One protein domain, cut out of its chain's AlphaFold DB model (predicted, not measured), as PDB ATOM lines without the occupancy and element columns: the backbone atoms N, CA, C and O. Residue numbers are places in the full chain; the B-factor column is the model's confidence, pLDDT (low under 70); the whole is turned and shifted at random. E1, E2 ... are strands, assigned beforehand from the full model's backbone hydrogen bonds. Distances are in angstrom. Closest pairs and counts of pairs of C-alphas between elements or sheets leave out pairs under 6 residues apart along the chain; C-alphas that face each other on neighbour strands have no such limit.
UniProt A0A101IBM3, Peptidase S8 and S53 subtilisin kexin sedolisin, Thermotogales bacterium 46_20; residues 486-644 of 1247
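Overview. This is residues 486 to 644 of the 1247 residues of the protein "Peptidase S8 and S53 subtilisin kexin sedolisin" of Thermotogales bacterium 46_20 (UniProt A0A101IBM3). A lopsided sandwich: a large, strongly twisted sheet built on the long strands E3 and E9, with a small sheet of E1, E2 and E7 over part of it, the strands of the two crossed. E4, E5 and E8 make one wing of the large sheet, where E4 bends; the hairpin E9 and E10 reaches out to another end. The printed part has 159 residues, with eleven named strands, E1 to E11 in order, and no named helix; the class is all strand, with 71 residues, under half, in named strands. The small sheet runs E1, E2, E7, all antiparallel; the large one is branched, its neighbour pairs antiparallel. The whole is compact, with a radius of gyration of the C-alphas of 16.4 A and spans of 49 by 37 by 35 A.

Arrangement. Start at E1, residues 486 to 489, a hairpin with E2, residues 502 to 507; N 486 and O 506 are 2.7 A apart. E2 is also antiparallel to E7, residues 559 to 562, with N 503 and O 561 at 2.8 A. Go on to E3, residues 519 to 528: E4, residues 535 to 542, and E6, residues 551 to 554, lie on one side of it, and E9, residues 599 to 612, on the other side. Look there for N 526 and O 536 at 2.9 A, N 520 and O 553 at 2.9 A, and N 521 and O 608 at 2.8 A. E4 bends by 60 degrees at residue 538; E5, residues 545 to 548, pairs with it through N 540 and O 547, 2.8 A, and E8, residues 575 to 579, through N 539 and O 575, 2.8 A. E3, E4 and E5 are a meander, each strand the antiparallel neighbour of the one before; with E6, antiparallel to E3, they make a Greek key. E10, residues 616 to 623, and E11, residues 639 to 642, are beside E9 on the side away from E3, with N 609 and O 620 at 2.8 A and N 600 and O 641 at 2.9 A. The two sheets of the sandwich face each other with 31 pairs of C-alphas within 10 A, their strands at 46 degrees.

Along the chain. Find C-alpha 486 at (-32.530, 9.245, 116.094), where E1 begins. E3 runs 30.7 A from (-16.415, 8.279, 117.320), and E9, the longest, 39.6 A. E11 ends at C-alpha 642, (-45.652, 5.447, 130.478).

Size, cuts and confidence. The C-alphas of His 597 and Val 615, the two farthest apart, are 52.1 A apart. The printed part has no cut; the long links are E1 to E2, E2 to E3, E7 to E8, E8 to E9 and E10 to E11. Mean pLDDT of the printed part is 72.6, and 53 residues are under 70, among them residues 623 to 644.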
ATOM      1  N   GLU A 486     -31.208   9.855 116.192       83.75
ATOM      2  CA  GLU A 486     -32.530   9.245 116.094       83.75
ATOM      3  C   GLU A 486     -32.840   8.399 117.326       83.75
ATOM      4  O   GLU A 486     -32.021   7.602 117.790       83.75
ATOM      5  N   LEU A 487     -34.063   8.552 117.821       79.94
ATOM      6  CA  LEU A 487     -34.647   7.745 118.879       79.94
ATOM      7  C   LEU A 487     -35.212   6.444 118.302       79.94
ATOM      8  O   LEU A 487     -36.105   6.491 117.457       79.94
ATOM      9  N   LEU A 488     -34.746   5.285 118.768       85.00
ATOM     10  CA  LEU A 488     -35.205   3.989 118.254       85.00
ATOM     11  C   LEU A 488     -36.171   3.273 119.204       85.00
ATOM     12  O   LEU A 488     -37.115   2.629 118.746       85.00
ATOM     13  N   SER A 489     -35.944   3.357 120.516       82.56
ATOM     14  CA  SER A 489     -36.782   2.701 121.530       82.56
ATOM     15  C   SER A 489     -36.507   3.275 122.922       82.56
ATOM     16  O   SER A 489     -35.339   3.444 123.250       82.56
ATOM     17  N   PRO A 490     -37.503   3.475 123.802       78.19
ATOM     18  CA  PRO A 490     -38.934   3.510 123.513       78.19
ATOM     19  C   PRO A 490     -39.295   4.537 122.426       78.19
ATOM     20  O   PRO A 490     -38.521   5.437 122.124       78.19
ATOM     21  N   ALA A 491     -40.452   4.418 121.791       70.94
ATOM     22  CA  ALA A 491     -40.947   5.477 120.920       70.94
ATOM     23  C   ALA A 491     -41.404   6.685 121.757       70.94
ATOM     24  O   ALA A 491     -41.776   6.565 122.929       70.94
ATOM     25  N   GLN A 492     -41.408   7.872 121.155       67.25
ATOM     26  CA  GLN A 492     -42.008   9.042 121.787       67.25
ATOM     27  C   GLN A 492     -43.506   8.804 122.018       67.25
ATOM     28  O   GLN A 492     -44.232   8.421 121.104       67.25
ATOM     29  N   GLY A 493     -43.960   9.021 123.251       61.56
ATOM     30  CA  GLY A 493     -45.332   8.751 123.674       61.56
ATOM     31  C   GLY A 493     -45.641   7.267 123.885       61.56
ATOM     32  O   GLY A 493     -46.810   6.924 124.019       61.56
ATOM     33  N   GLU A 494     -44.649   6.366 123.905       65.94
ATOM     34  CA  GLU A 494     -44.917   4.930 124.029       65.94
ATOM     35  C   GLU A 494     -45.561   4.588 125.384       65.94
ATOM     36  O   GLU A 494     -45.048   4.909 126.462       65.94
ATOM     37  N   ILE A 495     -46.706   3.907 125.336       62.75
ATOM     38  CA  ILE A 495     -47.477   3.516 126.517       62.75
ATOM     39  C   ILE A 495     -47.415   2.005 126.703       62.75
ATOM     40  O   ILE A 495     -47.470   1.222 125.758       62.75
ATOM     41  N   GLY A 496     -47.277   1.575 127.958       62.09
ATOM     42  CA  GLY A 496     -47.091   0.160 128.287       62.09
ATOM     43  C   GLY A 496     -45.641  -0.308 128.183       62.09
ATOM     44  O   GLY A 496     -45.387  -1.515 128.215       62.09
ATOM     45  N   THR A 497     -44.690   0.624 128.114       72.38
ATOM     46  CA  THR A 497     -43.261   0.325 128.120       72.38
ATOM     47  C   THR A 497     -42.888  -0.501 129.352       72.38
ATOM     48  O   THR A 497     -43.412  -0.317 130.459       72.38
ATOM     49  N   SER A 498     -41.954  -1.437 129.160       80.06
ATOM     50  CA  SER A 498     -41.341  -2.195 130.253       80.06
ATOM     51  C   SER A 498     -40.920  -1.255 131.387       80.06
ATOM     52  O   SER A 498     -40.341  -0.208 131.137       80.06
ATOM     53  N   ARG A 499     -41.134  -1.651 132.648       83.06
ATOM     54  CA  ARG A 499     -40.606  -0.932 133.831       83.06
ATOM     55  C   ARG A 499     -39.081  -1.038 133.966       83.06
ATOM     56  O   ARG A 499     -38.486  -0.339 134.781       83.06
ATOM     57  N   ASN A 500     -38.476  -1.906 133.155       87.38
ATOM     58  CA  ASN A 500     -37.044  -2.000 132.899       87.38
ATOM     59  C   ASN A 500     -36.841  -1.774 131.394       87.38
ATOM     60  O   ASN A 500     -36.642  -2.759 130.667       87.38
ATOM     61  N   PRO A 501     -37.035  -0.539 130.897       87.69
ATOM     62  CA  PRO A 501     -36.885  -0.249 129.475       87.69
ATOM     63  C   PRO A 501     -35.449  -0.502 128.998       87.69
ATOM     64  O   PRO A 501     -34.498  -0.505 129.789       87.69
ATOM     65  N   VAL A 502     -35.318  -0.736 127.694       89.06
ATOM     66  CA  VAL A 502     -34.048  -0.672 126.972       89.06
ATOM     67  C   VAL A 502     -34.155   0.527 126.044       89.06
ATOM     68  O   VAL A 502     -35.071   0.590 125.224       89.06
ATOM     69  N   PHE A 503     -33.261   1.479 126.253       86.81
ATOM     70  CA  PHE A 503     -33.210   2.737 125.542       86.81
ATOM     71  C   PHE A 503     -32.221   2.638 124.384       86.81
ATOM     72  O   PHE A 503     -31.076   2.254 124.613       86.81
ATOM     73  N   GLU A 504     -32.652   2.952 123.168       88.94
ATOM     74  CA  GLU A 504     -31.875   2.777 121.946       88.94
ATOM     75  C   GLU A 504     -31.876   4.040 121.087       88.94
ATOM     76  O   GLU A 504     -32.932   4.630 120.848       88.94
ATOM     77  N   TRP A 505     -30.695   4.417 120.591       88.19
ATOM     78  CA  TRP A 505     -30.489   5.571 119.711       88.19
ATOM     79  C   TRP A 505     -29.412   5.298 118.672       88.19
ATOM     80  O   TRP A 505     -28.514   4.494 118.923       88.19
ATOM     81  N   ALA A 506     -29.458   6.005 117.546       88.62
ATOM     82  CA  ALA A 506     -28.420   5.951 116.519       88.62
ATOM     83  C   ALA A 506     -28.206   7.318 115.843       88.62
ATOM     84  O   ALA A 506     -29.149   8.100 115.746       88.62
ATOM     85  N   PRO A 507     -27.008   7.629 115.323       89.00
ATOM     86  CA  PRO A 507     -26.788   8.808 114.491       89.00
ATOM     87  C   PRO A 507     -27.576   8.749 113.185       89.00
ATOM     88  O   PRO A 507     -27.651   7.711 112.532       89.00
ATOM     89  N   THR A 508     -28.071   9.902 112.743       85.62
ATOM     90  CA  THR A 508     -28.726  10.073 111.429       85.62
ATOM     91  C   THR A 508     -27.797   9.833 110.238       85.62
ATOM     92  O   THR A 508     -28.270   9.577 109.129       85.62
ATOM     93  N   LYS A 509     -26.477   9.953 110.421       87.06
ATOM     94  CA  LYS A 509     -25.492   9.754 109.354       87.06
ATOM     95  C   LYS A 509     -24.117   9.394 109.892       87.06
ATOM     96  O   LYS A 509     -23.817   9.666 111.048       87.06
ATOM     97  N   ASP A 510     -23.302   8.831 109.005       89.69
ATOM     98  CA  ASP A 510     -21.870   8.661 109.221       89.69
ATOM     99  C   ASP A 510     -21.122   9.982 108.970       89.69
ATOM    100  O   ASP A 510     -21.411  10.691 108.004       89.69
ATOM    101  N   LEU A 511     -20.158  10.291 109.832       89.81
ATOM    102  CA  LEU A 511     -19.332  11.493 109.843       89.81
ATOM    103  C   LEU A 511     -17.844  11.165 109.693       89.81
ATOM    104  O   LEU A 511     -17.015  12.057 109.849       89.81
ATOM    105  N   GLY A 512     -17.493   9.910 109.398       85.00
ATOM    106  CA  GLY A 512     -16.118   9.544 109.077       85.00
ATOM    107  C   GLY A 512     -15.518  10.444 107.991       85.00
ATOM    108  O   GLY A 512     -16.196  10.884 107.058       85.00
ATOM    109  N   THR A 513     -14.225  10.718 108.118       88.31
ATOM    110  CA  THR A 513     -13.462  11.543 107.177       88.31
ATOM    111  C   THR A 513     -12.233  10.782 106.690       88.31
ATOM    112  O   THR A 513     -11.891   9.721 107.211       88.31
ATOM    113  N   ASP A 514     -11.500  11.353 105.734       86.56
ATOM    114  CA  ASP A 514     -10.195  10.814 105.327       86.56
ATOM    115  C   ASP A 514      -9.170  10.773 106.482       86.56
ATOM    116  O   ASP A 514      -8.170  10.059 106.384       86.56
ATOM    117  N   ASP A 515      -9.400  11.529 107.563       84.44
ATOM    118  CA  ASP A 515      -8.558  11.535 108.763       84.44
ATOM    119  C   ASP A 515      -8.903  10.400 109.750       84.44
ATOM    120  O   ASP A 515      -8.099  10.103 110.639       84.44
ATOM    121  N   GLY A 516     -10.039   9.717 109.568       84.50
ATOM    122  CA  GLY A 516     -10.449   8.564 110.369       84.50
ATOM    123  C   GLY A 516     -11.965   8.407 110.496       84.50
ATOM    124  O   GLY A 516     -12.737   9.303 110.148       84.50
ATOM    125  N   ASP A 517     -12.375   7.255 111.027       86.31
ATOM    126  CA  ASP A 517     -13.766   6.993 111.398       86.31
ATOM    127  C   ASP A 517     -14.184   7.905 112.564       86.31
ATOM    128  O   ASP A 517     -13.380   8.200 113.452       86.31
ATOM    129  N   ALA A 518     -15.439   8.357 112.557       86.69
ATOM    130  CA  ALA A 518     -15.974   9.190 113.629       86.69
ATOM    131  C   ALA A 518     -16.355   8.344 114.851       86.69
ATOM    132  O   ALA A 518     -17.044   7.328 114.727       86.69
ATOM    133  N   THR A 519     -15.948   8.800 116.033       84.75
ATOM    134  CA  THR A 519     -16.415   8.279 117.320       84.75
ATOM    135  C   THR A 519     -17.614   9.099 117.771       84.75
ATOM    136  O   THR A 519     -17.517  10.319 117.846       84.75
ATOM    137  N   TYR A 520     -18.732   8.456 118.096       84.00
ATOM    138  CA  TYR A 520     -19.925   9.132 118.613       84.00
ATOM    139  C   TYR A 520     -20.042   8.924 120.113       84.00
ATOM    140  O   TYR A 520     -19.863   7.803 120.581       84.00
ATOM    141  N   VAL A 521     -20.379   9.984 120.842       79.00
ATOM    142  CA  VAL A 521     -20.453  10.011 122.306       79.00
ATOM    143  C   VAL A 521     -21.841  10.465 122.759       79.00
ATOM    144  O   VAL A 521     -22.364  11.439 122.218       79.00
ATOM    145  N   TYR A 522     -22.421   9.786 123.760       76.19
ATOM    146  CA  TYR A 522     -23.782  10.045 124.262       76.19
ATOM    147  C   TYR A 522     -23.887  10.005 125.797       76.19
ATOM    148  O   TYR A 522     -23.220   9.184 126.436       76.19
ATOM    149  N   THR A 523     -24.802  10.788 126.383       73.25
ATOM    150  CA  THR A 523     -25.277  10.652 127.782       73.25
ATOM    151  C   THR A 523     -26.774  10.388 127.854       73.25
ATOM    152  O   THR A 523     -27.500  10.733 126.936       73.25
ATOM    153  N   ILE A 524     -27.275   9.786 128.938       75.50
ATOM    154  CA  ILE A 524     -28.708   9.470 129.076       75.50
ATOM    155  C   ILE A 524     -29.228   9.867 130.448       75.50
ATOM    156  O   ILE A 524     -28.618   9.535 131.467       75.50
ATOM    157  N   TRP A 525     -30.430  10.447 130.454       76.94
ATOM    158  CA  TRP A 525     -31.189  10.749 131.664       76.94
ATOM    159  C   TRP A 525     -32.640  10.294 131.576       76.94
ATOM    160  O   TRP A 525     -33.237  10.240 130.501       76.94
ATOM    161  N   ILE A 526     -33.217  10.007 132.743       78.31
ATOM    162  CA  ILE A 526     -34.645   9.767 132.944       78.31
ATOM    163  C   ILE A 526     -35.158  10.752 133.996       78.31
ATOM    164  O   ILE A 526     -34.595  10.866 135.085       78.31
ATOM    165  N   TYR A 527     -36.261  11.414 133.684       72.88
ATOM    166  CA  TYR A 527     -36.973  12.379 134.505       72.88
ATOM    167  C   TYR A 527     -38.323  11.806 134.920       72.88
ATOM    168  O   TYR A 527     -39.069  11.286 134.090       72.88
ATOM    169  N   ASP A 528     -38.648  11.925 136.202       67.19
ATOM    170  CA  ASP A 528     -39.965  11.583 136.738       67.19
ATOM    171  C   ASP A 528     -40.834  12.847 136.807       67.19
ATOM    172  O   ASP A 528     -40.538  13.752 137.585       67.19
ATOM    173  N   LEU A 529     -41.888  12.926 135.987       55.53
ATOM    174  CA  LEU A 529     -42.713  14.136 135.870       55.53
ATOM    175  C   LEU A 529     -43.724  14.319 137.013       55.53
ATOM    176  O   LEU A 529     -44.327  15.380 137.125       55.53
ATOM    177  N   VAL A 530     -43.924  13.305 137.863       48.31
ATOM    178  CA  VAL A 530     -44.961  13.317 138.914       48.31
ATOM    179  C   VAL A 530     -44.416  13.831 140.256       48.31
ATOM    180  O   VAL A 530     -45.176  14.248 141.125       48.31
ATOM    181  N   GLN A 531     -43.095  13.818 140.456       42.38
ATOM    182  CA  GLN A 531     -42.441  14.352 141.655       42.38
ATOM    183  C   GLN A 531     -41.277  15.257 141.256       42.38
ATOM    184  O   GLN A 531     -40.245  14.754 140.819       42.38
ATOM    185  N   SER A 532     -41.442  16.566 141.468       48.53
ATOM    186  CA  SER A 532     -40.411  17.620 141.478       48.53
ATOM    187  C   SER A 532     -38.956  17.143 141.246       48.53
ATOM    188  O   SER A 532     -38.355  16.518 142.124       48.53
ATOM    189  N   ASN A 533     -38.391  17.482 140.081       51.38
ATOM    190  CA  ASN A 533     -36.960  17.541 139.715       51.38
ATOM    191  C   ASN A 533     -36.018  16.371 140.069       51.38
ATOM    192  O   ASN A 533     -34.814  16.593 140.205       51.38
ATOM    193  N   ASN A 534     -36.482  15.128 140.216       60.91
ATOM    194  CA  ASN A 534     -35.555  14.006 140.423       60.91
ATOM    195  C   ASN A 534     -35.030  13.459 139.084       60.91
ATOM    196  O   ASN A 534     -35.810  12.982 138.260       60.91
ATOM    197  N   GLN A 535     -33.707  13.469 138.903       71.75
ATOM    198  CA  GLN A 535     -33.034  12.934 137.715       71.75
ATOM    199  C   GLN A 535     -32.496  11.527 137.994       71.75
ATOM    200  O   GLN A 535     -31.954  11.271 139.073       71.75
ATOM    201  N   ILE A 536     -32.621  10.604 137.040       81.69
ATOM    202  CA  ILE A 536     -32.087   9.244 137.146       81.69
ATOM    203  C   ILE A 536     -31.115   8.989 135.994       81.69
ATOM    204  O   ILE A 536     -31.507   9.050 134.832       81.69
ATOM    205  N   ALA A 537     -29.871   8.649 136.320       82.44
ATOM    206  CA  ALA A 537     -28.843   8.308 135.338       82.44
ATOM    207  C   ALA A 537     -28.061   7.060 135.764       82.44
ATOM    208  O   ALA A 537     -27.951   6.770 136.966       82.44
ATOM    209  N   PRO A 538     -27.514   6.298 134.806       83.12
ATOM    210  CA  PRO A 538     -26.607   5.210 135.107       83.12
ATOM    211  C   PRO A 538     -25.225   5.770 135.444       83.12
ATOM    212  O   PRO A 538     -24.663   6.608 134.739       83.12
ATOM    213  N   VAL A 539     -24.676   5.278 136.545       74.81
ATOM    214  CA  VAL A 539     -23.372   5.675 137.056       74.81
ATOM    215  C   VAL A 539     -22.498   4.463 137.318       74.81
ATOM    216  O   VAL A 539     -22.975   3.378 137.678       74.81
ATOM    217  N   GLU A 540     -21.197   4.677 137.221       74.88
ATOM    218  CA  GLU A 540     -20.193   3.774 137.751       74.88
ATOM    219  C   GLU A 540     -19.703   4.265 139.114       74.88
ATOM    220  O   GLU A 540     -19.483   5.454 139.324       74.88
ATOM    221  N   VAL A 541     -19.524   3.346 140.067       71.19
ATOM    222  CA  VAL A 541     -19.021   3.684 141.404       71.19
ATOM    223  C   VAL A 541     -17.608   3.146 141.584       71.19
ATOM    224  O   VAL A 541     -17.421   1.935 141.740       71.19
ATOM    225  N   ILE A 542     -16.633   4.053 141.646       70.69
ATOM    226  CA  ILE A 542     -15.210   3.752 141.848       70.69
ATOM    227  C   ILE A 542     -14.771   4.380 143.171       70.69
ATOM    228  O   ILE A 542     -14.958   5.573 143.402       70.69
ATOM    229  N   ASP A 543     -14.244   3.559 144.086       74.12
ATOM    230  CA  ASP A 543     -13.776   3.981 145.416       74.12
ATOM    231  C   ASP A 543     -14.780   4.835 146.225       74.12
ATOM    232  O   ASP A 543     -14.409   5.641 147.077       74.12
ATOM    233  N   GLY A 544     -16.081   4.612 146.001       63.59
ATOM    234  CA  GLY A 544     -17.171   5.317 146.686       63.59
ATOM    235  C   GLY A 544     -17.597   6.636 146.038       63.59
ATOM    236  O   GLY A 544     -18.456   7.313 146.598       63.59
ATOM    237  N   THR A 545     -17.042   6.975 144.873       61.19
ATOM    238  CA  THR A 545     -17.436   8.129 144.053       61.19
ATOM    239  C   THR A 545     -18.253   7.640 142.860       61.19
ATOM    240  O   THR A 545     -17.859   6.668 142.220       61.19
ATOM    241  N   ALA A 546     -19.403   8.267 142.605       62.03
ATOM    242  CA  ALA A 546     -20.280   7.945 141.481       62.03
ATOM    243  C   ALA A 546     -19.957   8.846 140.279       62.03
ATOM    244  O   ALA A 546     -19.979  10.067 140.424       62.03
ATOM    245  N   TYR A 547     -19.694   8.241 139.123       65.62
ATOM    246  CA  TYR A 547     -19.379   8.900 137.855       65.62
ATOM    247  C   TYR A 547     -20.482   8.604 136.839       65.62
ATOM    248  O   TYR A 547     -20.870   7.446 136.694       65.62
ATOM    249  N   ILE A 548     -20.992   9.626 136.151       67.31
ATOM    250  CA  ILE A 548     -21.958   9.453 135.052       67.31
ATOM    251  C   ILE A 548     -21.263   8.716 133.905       67.31
ATOM    252  O   ILE A 548     -20.109   9.011 133.591       67.31
ATOM    253  N   TYR A 549     -21.943   7.729 133.328       69.75
ATOM    254  CA  TYR A 549     -21.394   6.912 132.250       69.75
ATOM    255  C   TYR A 549     -21.780   7.454 130.868       69.75
ATOM    256  O   TYR A 549     -22.911   7.900 130.675       69.75
ATOM    257  N   TYR A 550     -20.849   7.354 129.916       71.00
ATOM    258  CA  TYR A 550     -21.008   7.765 128.519       71.00
ATOM    259  C   TYR A 550     -20.921   6.544 127.608       71.00
ATOM    260  O   TYR A 550     -20.151   5.617 127.876       71.00
ATOM    261  N   TRP A 551     -21.679   6.547 126.516       77.62
ATOM    262  CA  TRP A 551     -21.552   5.527 125.476       77.62
ATOM    263  C   TRP A 551     -20.724   6.064 124.332       77.62
ATOM    264  O   TRP A 551     -20.946   7.191 123.906       77.62
ATOM    265  N   GLU A 552     -19.813   5.233 123.839       80.00
ATOM    266  CA  GLU A 552     -18.967   5.521 122.687       80.00
ATOM    267  C   GLU A 552     -19.204   4.454 121.613       80.00
ATOM    268  O   GLU A 552     -19.213   3.257 121.925       80.00
ATOM    269  N   THR A 553     -19.385   4.872 120.360       83.12
ATOM    270  CA  THR A 553     -19.445   3.968 119.200       83.12
ATOM    271  C   THR A 553     -18.447   4.393 118.131       83.12
ATOM    272  O   THR A 553     -18.333   5.580 117.828       83.12
ATOM    273  N   GLU A 554     -17.738   3.428 117.537       83.19
ATOM    274  CA  GLU A 554     -16.937   3.655 116.328       83.19
ATOM    275  C   GLU A 554     -17.870   3.553 115.111       83.19
ATOM    276  O   GLU A 554     -18.367   2.474 114.788       83.19
ATOM    277  N   GLY A 555     -18.143   4.679 114.450       82.25
ATOM    278  CA  GLY A 555     -19.144   4.766 113.386       82.25
ATOM    279  C   GLY A 555     -20.588   4.914 113.901       82.25
ATOM    280  O   GLY A 555     -20.828   4.951 115.115       82.25
ATOM    281  N   PRO A 556     -21.572   5.036 112.986       86.31
ATOM    282  CA  PRO A 556     -22.968   5.335 113.311       86.31
ATOM    283  C   PRO A 556     -23.720   4.094 113.825       86.31
ATOM    284  O   PRO A 556     -24.708   3.650 113.237       86.31
ATOM    285  N   GLU A 557     -23.221   3.485 114.900       88.69
ATOM    286  CA  GLU A 557     -23.846   2.324 115.529       88.69
ATOM    287  C   GLU A 557     -24.957   2.727 116.508       88.69
ATOM    288  O   GLU A 557     -24.993   3.833 117.050       88.69
ATOM    289  N   THR A 558     -25.872   1.791 116.756       87.44
ATOM    290  CA  THR A 558     -26.924   1.950 117.758       87.44
ATOM    291  C   THR A 558     -26.365   1.739 119.163       87.44
ATOM    292  O   THR A 558     -25.836   0.666 119.463       87.44
ATOM    293  N   ILE A 559     -26.566   2.707 120.056       87.94
ATOM    294  CA  ILE A 559     -26.364   2.509 121.494       87.94
ATOM    295  C   ILE A 559     -27.615   1.893 122.118       87.94
ATOM    296  O   ILE A 559     -28.727   2.216 121.712       87.94
ATOM    297  N   SER A 560     -27.443   1.002 123.097       87.19
ATOM    298  CA  SER A 560     -28.544   0.309 123.777       87.19
ATOM    299  C   SER A 560     -28.287   0.262 125.282       87.19
ATOM    300  O   SER A 560     -27.253  -0.236 125.736       87.19
ATOM    301  N   VAL A 561     -29.209   0.816 126.071       86.38
ATOM    302  CA  VAL A 561     -28.999   1.114 127.493       86.38
ATOM    303  C   VAL A 561     -30.152   0.607 128.327       86.38
ATOM    304  O   VAL A 561     -31.297   1.025 128.188       86.38
ATOM    305  N   LYS A 562     -29.853  -0.308 129.243       88.31
ATOM    306  CA  LYS A 562     -30.878  -0.995 130.021       88.31
ATOM    307  C   LYS A 562     -31.100  -0.352 131.382       88.31
ATOM    308  O   LYS A 562     -30.179  -0.232 132.193       88.31
ATOM    309  N   PHE A 563     -32.358  -0.058 131.696       89.12
ATOM    310  CA  PHE A 563     -32.738   0.325 133.047       89.12
ATOM    311  C   PHE A 563     -32.796  -0.891 133.979       89.12
ATOM    312  O   PHE A 563     -33.594  -1.814 133.782       89.12
ATOM    313  N   LEU A 564     -31.970  -0.880 135.024       86.19
ATOM    314  CA  LEU A 564     -31.892  -1.950 136.032       86.19
ATOM    315  C   LEU A 564     -32.199  -1.465 137.458       86.19
ATOM    316  O   LEU A 564     -32.122  -2.251 138.408       86.19
ATOM    317  N   GLY A 565     -32.553  -0.185 137.615       86.69
ATOM    318  CA  GLY A 565     -32.860   0.423 138.904       86.69
ATOM    319  C   GLY A 565     -31.730   0.233 139.922       86.69
ATOM    320  O   GLY A 565     -30.568   0.522 139.650       86.69
ATOM    321  N   ASN A 566     -32.061  -0.309 141.094       85.50
ATOM    322  CA  ASN A 566     -31.112  -0.550 142.183       85.50
ATOM    323  C   ASN A 566     -30.116  -1.705 141.944       85.50
ATOM    324  O   ASN A 566     -29.254  -1.964 142.792       85.50
ATOM    325  N   GLN A 567     -30.226  -2.423 140.823       87.31
ATOM    326  CA  GLN A 567     -29.335  -3.533 140.491       87.31
ATOM    327  C   GLN A 567     -28.120  -3.059 139.698       87.31
ATOM    328  O   GLN A 567     -28.187  -2.118 138.913       87.31
ATOM    329  N   LYS A 568     -26.997  -3.754 139.904       85.12
ATOM    330  CA  LYS A 568     -25.779  -3.558 139.121       85.12
ATOM    331  C   LYS A 568     -25.865  -4.351 137.825       85.12
ATOM    332  O   LYS A 568     -26.145  -5.552 137.870       85.12
ATOM    333  N   ASP A 569     -25.600  -3.692 136.708       83.19
ATOM    334  CA  ASP A 569     -25.489  -4.331 135.407       83.19
ATOM    335  C   ASP A 569     -24.321  -5.338 135.420       83.19
ATOM    336  O   ASP A 569     -23.201  -4.977 135.793       83.19
ATOM    337  N   PRO A 570     -24.550  -6.621 135.091       78.75
ATOM    338  CA  PRO A 570     -23.498  -7.630 135.091       78.75
ATOM    339  C   PRO A 570     -22.522  -7.514 133.909       78.75
ATOM    340  O   PRO A 570     -21.443  -8.103 133.989       78.75
ATOM    341  N   GLU A 571     -22.897  -6.818 132.833       76.38
ATOM    342  CA  GLU A 571     -22.086  -6.624 131.627       76.38
ATOM    343  C   GLU A 571     -21.267  -5.337 131.717       76.38
ATOM    344  O   GLU A 571     -20.055  -5.377 131.519       76.38
ATOM    345  N   THR A 572     -21.906  -4.224 132.086       74.06
ATOM    346  CA  THR A 572     -21.261  -2.898 132.139       74.06
ATOM    347  C   THR A 572     -20.798  -2.501 133.539       74.06
ATOM    348  O   THR A 572     -19.934  -1.648 133.690       74.06
ATOM    349  N   GLY A 573     -21.337  -3.118 134.594       79.19
ATOM    350  CA  GLY A 573     -21.041  -2.723 135.971       79.19
ATOM    351  C   GLY A 573     -21.767  -1.453 136.437       79.19
ATOM    352  O   GLY A 573     -21.497  -0.992 137.546       79.19
ATOM    353  N   LEU A 574     -22.700  -0.911 135.657       81.50
ATOM    354  CA  LEU A 574     -23.407   0.329 135.984       81.50
ATOM    355  C   LEU A 574     -24.536   0.129 136.994       81.50
ATOM    356  O   LEU A 574     -25.104  -0.956 137.118       81.50
ATOM    357  N   GLN A 575     -24.869   1.186 137.729       84.75
ATOM    358  CA  GLN A 575     -26.015   1.248 138.637       84.75
ATOM    359  C   GLN A 575     -26.790   2.538 138.400       84.75
ATOM    360  O   GLN A 575     -26.185   3.570 138.155       84.75
ATOM    361  N   TRP A 576     -28.114   2.517 138.528       86.81
ATOM    362  CA  TRP A 576     -28.911   3.731 138.348       86.81
ATOM    363  C   TRP A 576     -28.982   4.523 139.648       86.81
ATOM    364  O   TRP A 576     -29.281   3.963 140.702       86.81
ATOM    365  N   TYR A 577     -28.687   5.817 139.591       82.38
ATOM    366  CA  TYR A 577     -28.714   6.720 140.739       82.38
ATOM    367  C   TYR A 577     -29.753   7.808 140.534       82.38
ATOM    368  O   TYR A 577     -29.930   8.298 139.425       82.38
ATOM    369  N   ARG A 578     -30.421   8.178 141.627       78.25
ATOM    370  CA  ARG A 578     -31.303   9.335 141.708       78.25
ATOM    371  C   ARG A 578     -30.518  10.535 142.228       78.25
ATOM    372  O   ARG A 578     -29.953  10.475 143.327       78.25
ATOM    373  N   PHE A 579     -30.555  11.613 141.464       70.31
ATOM    374  CA  PHE A 579     -29.977  12.914 141.766       70.31
ATOM    375  C   PHE A 579     -31.103  13.877 142.158       70.31
ATOM    376  O   PHE A 579     -32.152  13.906 141.514       70.31
ATOM    377  N   SER A 580     -30.899  14.621 143.247       59.47
ATOM    378  CA  SER A 580     -31.835  15.631 143.751       59.47
ATOM    379  C   SER A 580     -31.133  16.997 143.755       59.47
ATOM    380  O   SER A 580     -30.006  17.063 144.258       59.47
ATOM    381  N   PRO A 581     -31.758  18.070 143.229       49.38
ATOM    382  CA  PRO A 581     -31.152  19.406 143.161       49.38
ATOM    383  C   PRO A 581     -30.844  20.010 144.538       49.38
ATOM    384  O   PRO A 581     -29.907  20.794 144.693       49.38
ATOM    385  N   ASP A 582     -31.587  19.604 145.570       44.78
ATOM    386  CA  ASP A 582     -31.562  20.226 146.893       44.78
ATOM    387  C   ASP A 582     -30.483  19.633 147.811       44.78
ATOM    388  O   ASP A 582     -30.785  19.164 148.902       44.78
ATOM    389  N   TRP A 583     -29.213  19.615 147.384       39.78
ATOM    390  CA  TRP A 583     -27.997  19.362 148.198       39.78
ATOM    391  C   TRP A 583     -27.951  18.111 149.121       39.78
ATOM    392  O   TRP A 583     -26.954  17.893 149.819       39.78
ATOM    393  N   TYR A 584     -28.973  17.251 149.124       41.69
ATOM    394  CA  TYR A 584     -29.141  16.095 150.007       41.69
ATOM    395  C   TYR A 584     -28.918  14.775 149.254       41.69
ATOM    396  O   TYR A 584     -29.760  13.887 149.250       41.69
ATOM    397  N   GLY A 585     -27.714  14.623 148.698       55.53
ATOM    398  CA  GLY A 585     -27.087  13.329 148.406       55.53
ATOM    399  C   GLY A 585     -27.620  12.556 147.195       55.53
ATOM    400  O   GLY A 585     -28.768  12.125 147.149       55.53
ATOM    401  N   ASN A 586     -26.712  12.252 146.265       65.75
ATOM    402  CA  ASN A 586     -26.944  11.275 145.203       65.75
ATOM    403  C   ASN A 586     -27.134   9.903 145.848       65.75
ATOM    404  O   ASN A 586     -26.262   9.409 146.569       65.75
ATOM    405  N   THR A 587     -28.285   9.289 145.608       76.81
ATOM    406  CA  THR A 587     -28.609   7.983 146.186       76.81
ATOM    407  C   THR A 587     -28.771   6.966 145.082       76.81
ATOM    408  O   THR A 587     -29.290   7.293 144.018       76.81
ATOM    409  N   LEU A 588     -28.352   5.725 145.336       81.00
ATOM    410  CA  LEU A 588     -28.735   4.606 144.481       81.00
ATOM    411  C   LEU A 588     -30.251   4.664 144.296       81.00
ATOM    412  O   LEU A 588     -30.978   4.790 145.288       81.00
ATOM    413  N   TYR A 589     -30.710   4.595 143.048       83.94
ATOM    414  CA  TYR A 589     -32.132   4.582 142.753       83.94
ATOM    415  C   TYR A 589     -32.761   3.456 143.582       83.94
ATOM    416  O   TYR A 589     -32.250   2.337 143.553       83.94
ATOM    417  N   PRO A 590     -33.773   3.739 144.414       77.25
ATOM    418  CA  PRO A 590     -34.134   2.840 145.509       77.25
ATOM    419  C   PRO A 590     -34.781   1.538 145.022       77.25
ATOM    420  O   PRO A 590     -34.659   0.497 145.677       77.25
ATOM    421  N   ASP A 591     -35.414   1.570 143.850       82.25
ATOM    422  CA  ASP A 591     -36.258   0.494 143.345       82.25
ATOM    423  C   ASP A 591     -35.586  -0.310 142.224       82.25
ATOM    424  O   ASP A 591     -34.812   0.227 141.442       82.25
ATOM    425  N   PRO A 592     -35.872  -1.615 142.084       81.50
ATOM    426  CA  PRO A 592     -35.296  -2.454 141.024       81.50
ATOM    427  C   PRO A 592     -35.894  -2.198 139.628       81.50
ATOM    428  O   PRO A 592     -35.492  -2.843 138.663       81.50
ATOM    429  N   MET A 593     -36.908  -1.338 139.536       83.94
ATOM    430  CA  MET A 593     -37.677  -1.043 138.330       83.94
ATOM    431  C   MET A 593     -38.307   0.350 138.453       83.94
ATOM    432  O   MET A 593     -38.503   0.837 139.570       83.94
ATOM    433  N   LEU A 594     -38.652   0.982 137.330       83.44
ATOM    434  CA  LEU A 594     -39.409   2.235 137.326       83.44
ATOM    435  C   LEU A 594     -40.766   2.042 138.013       83.44
ATOM    436  O   LEU A 594     -41.285   0.922 138.099       83.44
ATOM    437  N   HIS A 595     -41.344   3.106 138.561       70.88
ATOM    438  CA  HIS A 595     -42.633   3.028 139.253       70.88
ATOM    439  C   HIS A 595     -43.726   2.719 138.238       70.88
ATOM    440  O   HIS A 595     -43.581   3.016 137.060       70.88
ATOM    441  N   LYS A 596     -44.778   2.022 138.666       62.59
ATOM    442  CA  LYS A 596     -45.917   1.687 137.801       62.59
ATOM    443  C   LYS A 596     -46.776   2.946 137.633       62.59
ATOM    444  O   LYS A 596     -46.909   3.679 138.608       62.59
ATOM    445  N   HIS A 597     -47.373   3.155 136.461       60.28
ATOM    446  CA  HIS A 597     -48.293   4.275 136.196       60.28
ATOM    447  C   HIS A 597     -47.662   5.672 136.307       60.28
ATOM    448  O   HIS A 597     -48.377   6.648 136.514       60.28
ATOM    449  N   ARG A 598     -46.333   5.781 136.181       62.34
ATOM    450  CA  ARG A 598     -45.658   7.078 136.094       62.34
ATOM    451  C   ARG A 598     -45.298   7.386 134.651       62.34
ATOM    452  O   ARG A 598     -44.974   6.484 133.872       62.34
ATOM    453  N   VAL A 599     -45.375   8.670 134.338       63.88
ATOM    454  CA  VAL A 599     -44.884   9.232 133.091       63.88
ATOM    455  C   VAL A 599     -43.434   9.630 133.308       63.88
ATOM    456  O   VAL A 599     -43.119  10.396 134.222       63.88
ATOM    457  N   TYR A 600     -42.570   9.105 132.453       73.00
ATOM    458  CA  TYR A 600     -41.161   9.436 132.447       73.00
ATOM    459  C   TYR A 600     -40.820  10.184 131.171       73.00
ATOM    460  O   TYR A 600     -41.181   9.740 130.080       73.00
ATOM    461  N   ASN A 601     -40.084  11.282 131.314       75.44
ATOM    462  CA  ASN A 601     -39.327  11.832 130.202       75.44
ATOM    463  C   ASN A 601     -37.937  11.205 130.209       75.44
ATOM    464  O   ASN A 601     -37.375  10.929 131.261       75.44
ATOM    465  N   TRP A 602     -37.366  10.965 129.048       75.12
ATOM    466  CA  TRP A 602     -36.001  10.478 128.902       75.12
ATOM    467  C   TRP A 602     -35.435  11.052 127.622       75.12
ATOM    468  O   TRP A 602     -36.176  11.392 126.705       75.12
ATOM    469  N   GLY A 603     -34.126  11.163 127.564       75.31
ATOM    470  CA  GLY A 603     -33.470  11.762 126.422       75.31
ATOM    471  C   GLY A 603     -31.969  11.658 126.557       75.31
ATOM    472  O   GLY A 603     -31.446  11.143 127.556       75.31
ATOM    473  N   ILE A 604     -31.307  12.151 125.522       73.62
ATOM    474  CA  ILE A 604     -29.874  12.378 125.534       73.62
ATOM    475  C   ILE A 604     -29.629  13.837 125.891       73.62
ATOM    476  O   ILE A 604     -30.309  14.719 125.380       73.62
ATOM    477  N   ASP A 605     -28.660  14.061 126.768       65.50
ATOM    478  CA  ASP A 605     -28.299  15.384 127.291       65.50
ATOM    479  C   ASP A 605     -27.017  15.917 126.624       65.50
ATOM    480  O   ASP A 605     -26.849  17.115 126.449       65.50
ATOM    481  N   VAL A 606     -26.149  15.023 126.131       69.31
ATOM    482  CA  VAL A 606     -25.028  15.335 125.230       69.31
ATOM    483  C   VAL A 606     -24.979  14.311 124.109       69.31
ATOM    484  O   VAL A 606     -24.933  13.113 124.390       69.31
ATOM    485  N   ALA A 607     -24.902  14.771 122.859       74.94
ATOM    486  CA  ALA A 607     -24.523  13.938 121.721       74.94
ATOM    487  C   ALA A 607     -23.557  14.682 120.801       74.94
ATOM    488  O   ALA A 607     -23.912  15.715 120.226       74.94
ATOM    489  N   PHE A 608     -22.367  14.123 120.604       82.38
ATOM    490  CA  PHE A 608     -21.410  14.640 119.631       82.38
ATOM    491  C   PHE A 608     -20.669  13.516 118.915       82.38
ATOM    492  O   PHE A 608     -20.631  12.378 119.375       82.38
ATOM    493  N   ALA A 609     -20.102  13.850 117.766       85.12
ATOM    494  CA  ALA A 609     -19.192  13.006 117.017       85.12
ATOM    495  C   ALA A 609     -17.824  13.675 116.979       85.12
ATOM    496  O   ALA A 609     -17.752  14.897 116.848       85.12
ATOM    497  N   GLU A 610     -16.753  12.894 117.063       85.75
ATOM    498  CA  GLU A 610     -15.388  13.390 116.962       85.75
ATOM    499  C   GLU A 610     -14.508  12.541 116.040       85.75
ATOM    500  O   GLU A 610     -14.617  11.317 115.983       85.75
ATOM    501  N   VAL A 611     -13.588  13.206 115.343       86.00
ATOM    502  CA  VAL A 611     -12.446  12.595 114.655       86.00
ATOM    503  C   VAL A 611     -11.191  13.282 115.176       86.00
ATOM    504  O   VAL A 611     -11.011  14.485 114.991       86.00
ATOM    505  N   VAL A 612     -10.315  12.526 115.838       84.38
ATOM    506  CA  VAL A 612      -9.105  13.061 116.477       84.38
ATOM    507  C   VAL A 612      -7.858  12.446 115.853       84.38
ATOM    508  O   VAL A 612      -7.701  11.227 115.793       84.38
ATOM    509  N   THR A 613      -6.931  13.302 115.434       86.31
ATOM    510  CA  THR A 613      -5.608  12.930 114.925       86.31
ATOM    511  C   THR A 613      -4.508  13.386 115.889       86.31
ATOM    512  O   THR A 613      -4.765  13.939 116.955       86.31
ATOM    513  N   SER A 614      -3.236  13.182 115.528       81.62
ATOM    514  CA  SER A 614      -2.114  13.742 116.296       81.62
ATOM    515  C   SER A 614      -1.926  15.255 116.119       81.62
ATOM    516  O   SER A 614      -1.041  15.816 116.761       81.62
ATOM    517  N   VAL A 615      -2.670  15.897 115.208       84.69
ATOM    518  CA  VAL A 615      -2.534  17.329 114.878       84.69
ATOM    519  C   VAL A 615      -3.840  18.111 115.011       84.69
ATOM    520  O   VAL A 615      -3.784  19.322 115.211       84.69
ATOM    521  N   SER A 616      -4.995  17.453 114.923       89.88
ATOM    522  CA  SER A 616      -6.307  18.101 114.876       89.88
ATOM    523  C   SER A 616      -7.399  17.297 115.578       89.88
ATOM    524  O   SER A 616      -7.308  16.071 115.661       89.88
ATOM    525  N   ALA A 617      -8.439  17.985 116.042       85.94
ATOM    526  CA  ALA A 617      -9.692  17.399 116.499       85.94
ATOM    527  C   ALA A 617     -10.863  18.037 115.739       85.94
ATOM    528  O   ALA A 617     -10.991  19.257 115.691       85.94
ATOM    529  N   ALA A 618     -11.718  17.223 115.130       88.25
ATOM    530  CA  ALA A 618     -12.927  17.684 114.467       88.25
ATOM    531  C   ALA A 618     -14.149  17.164 115.213       88.25
ATOM    532  O   ALA A 618     -14.270  15.960 115.398       88.25
ATOM    533  N   MET A 619     -15.037  18.059 115.637       86.50
ATOM    534  CA  MET A 619     -16.201  17.741 116.458       86.50
ATOM    535  C   MET A 619     -17.479  18.235 115.777       86.50
ATOM    536  O   MET A 619     -17.517  19.350 115.261       86.50
ATOM    537  N   SER A 620     -18.539  17.431 115.806       82.94
ATOM    538  CA  SER A 620     -19.898  17.865 115.476       82.94
ATOM    539  C   SER A 620     -20.807  17.631 116.670       82.94
ATOM    540  O   SER A 620     -20.778  16.546 117.231       82.94
ATOM    541  N   PHE A 621     -21.672  18.581 117.003       77.75
ATOM    542  CA  PHE A 621     -22.661  18.460 118.073       77.75
ATOM    543  C   PHE A 621     -24.066  18.301 117.494       77.75
ATOM    544  O   PHE A 621     -24.481  19.078 116.631       77.75
ATOM    545  N   ALA A 622     -24.771  17.285 117.986       73.12
ATOM    546  CA  ALA A 622     -26.176  17.014 117.699       73.12
ATOM    547  C   ALA A 622     -27.098  17.505 118.826       73.12
ATOM    548  O   ALA A 622     -28.246  17.846 118.565       73.12
ATOM    549  N   ILE A 623     -26.607  17.519 120.070       66.69
ATOM    550  CA  ILE A 623     -27.339  17.956 121.269       66.69
ATOM    551  C   ILE A 623     -26.349  18.675 122.190       66.69
ATOM    552  O   ILE A 623     -25.222  18.196 122.355       66.69
ATOM    553  N   ASP A 624     -26.768  19.805 122.762       53.66
ATOM    554  CA  ASP A 624     -25.969  20.646 123.660       53.66
ATOM    555  C   ASP A 624     -26.535  20.659 125.091       53.66
ATOM    556  O   ASP A 624     -27.744  20.574 125.299       53.66
ATOM    557  N   LEU A 625     -25.632  20.815 126.058       49.50
ATOM    558  CA  LEU A 625     -25.859  20.851 127.492       49.50
ATOM    559  C   LEU A 625     -25.670  22.298 127.953       49.50
ATOM    560  O   LEU A 625     -24.548  22.752 128.188       49.50
ATOM    561  N   ARG A 626     -26.763  23.059 128.095       41.25
ATOM    562  CA  ARG A 626     -26.660  24.389 128.709       41.25
ATOM    563  C   ARG A 626     -26.241  24.233 130.169       41.25
ATOM    564  O   ARG A 626     -26.894  23.533 130.940       41.25
ATOM    565  N   GLY A 627     -25.127  24.887 130.505       37.31
ATOM    566  CA  GLY A 627     -24.394  24.785 131.764       37.31
ATOM    567  C   GLY A 627     -25.266  24.626 133.009       37.31
ATOM    568  O   GLY A 627     -26.282  25.292 133.173       37.31
ATOM    569  N   PHE A 628     -24.827  23.732 133.891       36.22
ATOM    570  CA  PHE A 628     -25.444  23.342 135.157       36.22
ATOM    571  C   PHE A 628     -26.300  24.444 135.834       36.22
ATOM    572  O   PHE A 628     -25.801  25.233 136.639       36.22
ATOM    573  N   ASN A 629     -27.611  24.451 135.564       29.17
ATOM    574  CA  ASN A 629     -28.638  25.105 136.377       29.17
ATOM    575  C   ASN A 629     -29.916  24.237 136.331       29.17
ATOM    576  O   ASN A 629     -30.445  23.987 135.247       29.17
ATOM    577  N   PRO A 630     -30.383  23.680 137.464       33.22
ATOM    578  CA  PRO A 630     -31.335  22.572 137.476       33.22
ATOM    579  C   PRO A 630     -32.788  23.056 137.290       33.22
ATOM    580  O   PRO A 630     -33.534  23.042 138.265       33.22
ATOM    581  N   ILE A 631     -33.146  23.433 136.043       28.58
ATOM    582  CA  ILE A 631     -34.383  24.051 135.460       28.58
ATOM    583  C   ILE A 631     -34.003  25.446 134.896       28.58
ATOM    584  O   ILE A 631     -33.317  26.148 135.643       28.58
ATOM    585  N   PRO A 632     -34.434  25.942 133.698       34.25
ATOM    586  CA  PRO A 632     -35.474  25.507 132.732       34.25
ATOM    587  C   PRO A 632     -35.026  25.408 131.232       34.25
ATOM    588  O   PRO A 632     -34.136  26.133 130.804       34.25
ATOM    589  N   ILE A 633     -35.767  24.626 130.422       37.50
ATOM    590  CA  ILE A 633     -35.847  24.610 128.926       37.50
ATOM    591  C   ILE A 633     -34.789  23.797 128.122       37.50
ATOM    592  O   ILE A 633     -33.598  23.849 128.392       37.50
ATOM    593  N   GLU A 634     -35.319  23.094 127.099       41.34
ATOM    594  CA  GLU A 634     -34.730  22.544 125.851       41.34
ATOM    595  C   GLU A 634     -33.501  21.618 125.899       41.34
ATOM    596  O   GLU A 634     -32.358  22.060 125.940       41.34
ATOM    597  N   ALA A 635     -33.762  20.327 125.660       35.47
ATOM    598  CA  ALA A 635     -32.993  19.547 124.692       35.47
ATOM    599  C   ALA A 635     -33.978  18.835 123.738       35.47
ATOM    600  O   ALA A 635     -34.926  18.177 124.178       35.47
ATOM    601  N   ASP A 636     -33.759  18.980 122.430       46.19
ATOM    602  CA  ASP A 636     -34.671  18.638 121.318       46.19
ATOM    603  C   ASP A 636     -34.984  17.132 121.123       46.19
ATOM    604  O   ASP A 636     -35.596  16.742 120.130       46.19
ATOM    605  N   LEU A 637     -34.595  16.251 122.055       52.50
ATOM    606  CA  LEU A 637     -34.752  14.789 121.936       52.50
ATOM    607  C   LEU A 637     -35.268  14.114 123.217       52.50
ATOM    608  O   LEU A 637     -34.906  12.978 123.532       52.50
ATOM    609  N   HIS A 638     -36.132  14.800 123.966       61.38
ATOM    610  CA  HIS A 638     -36.821  14.184 125.098       61.38
ATOM    611  C   HIS A 638     -38.077  13.450 124.628       61.38
ATOM    612  O   HIS A 638     -39.048  14.053 124.168       61.38
ATOM    613  N   ALA A 639     -38.084  12.132 124.792       60.28
ATOM    614  CA  ALA A 639     -39.274  11.323 124.619       60.28
ATOM    615  C   ALA A 639     -39.989  11.101 125.948       60.28
ATOM    616  O   ALA A 639     -39.387  11.048 127.019       60.28
ATOM    617  N   ARG A 640     -41.305  10.940 125.857       65.69
ATOM    618  CA  ARG A 640     -42.194  10.628 126.975       65.69
ATOM    619  C   ARG A 640     -42.625   9.164 126.874       65.69
ATOM    620  O   ARG A 640     -42.986   8.742 125.784       65.69
ATOM    621  N   PHE A 641     -42.608   8.393 127.961       62.41
ATOM    622  CA  PHE A 641     -43.198   7.044 127.996       62.41
ATOM    623  C   PHE A 641     -43.900   6.752 129.323       62.41
ATOM    624  O   PHE A 641     -43.573   7.340 130.358       62.41
ATOM    625  N   THR A 642     -44.841   5.804 129.303       61.44
ATOM    626  CA  THR A 642     -45.652   5.447 130.478       61.44
ATOM    627  C   THR A 642     -45.537   3.965 130.817       61.44
ATOM    628  O   THR A 642     -45.831   3.078 130.009       61.44
ATOM    629  N   THR A 643     -45.185   3.666 132.067       58.62
ATOM    630  CA  THR A 643     -45.032   2.301 132.591       58.62
ATOM    631  C   THR A 643     -46.372   1.666 133.007       58.62
ATOM    632  O   THR A 643     -46.637   1.388 134.183       58.62
ATOM    633  N   GLY A 644     -47.211   1.374 132.009       47.34
ATOM    634  CA  GLY A 644     -48.408   0.528 132.114       47.34
ATOM    635  C   GLY A 644     -49.720   1.238 132.474       47.34
ATOM    636  O   GLY A 644     -49.744   2.170 133.273       47.34
TER     637      GLY A 644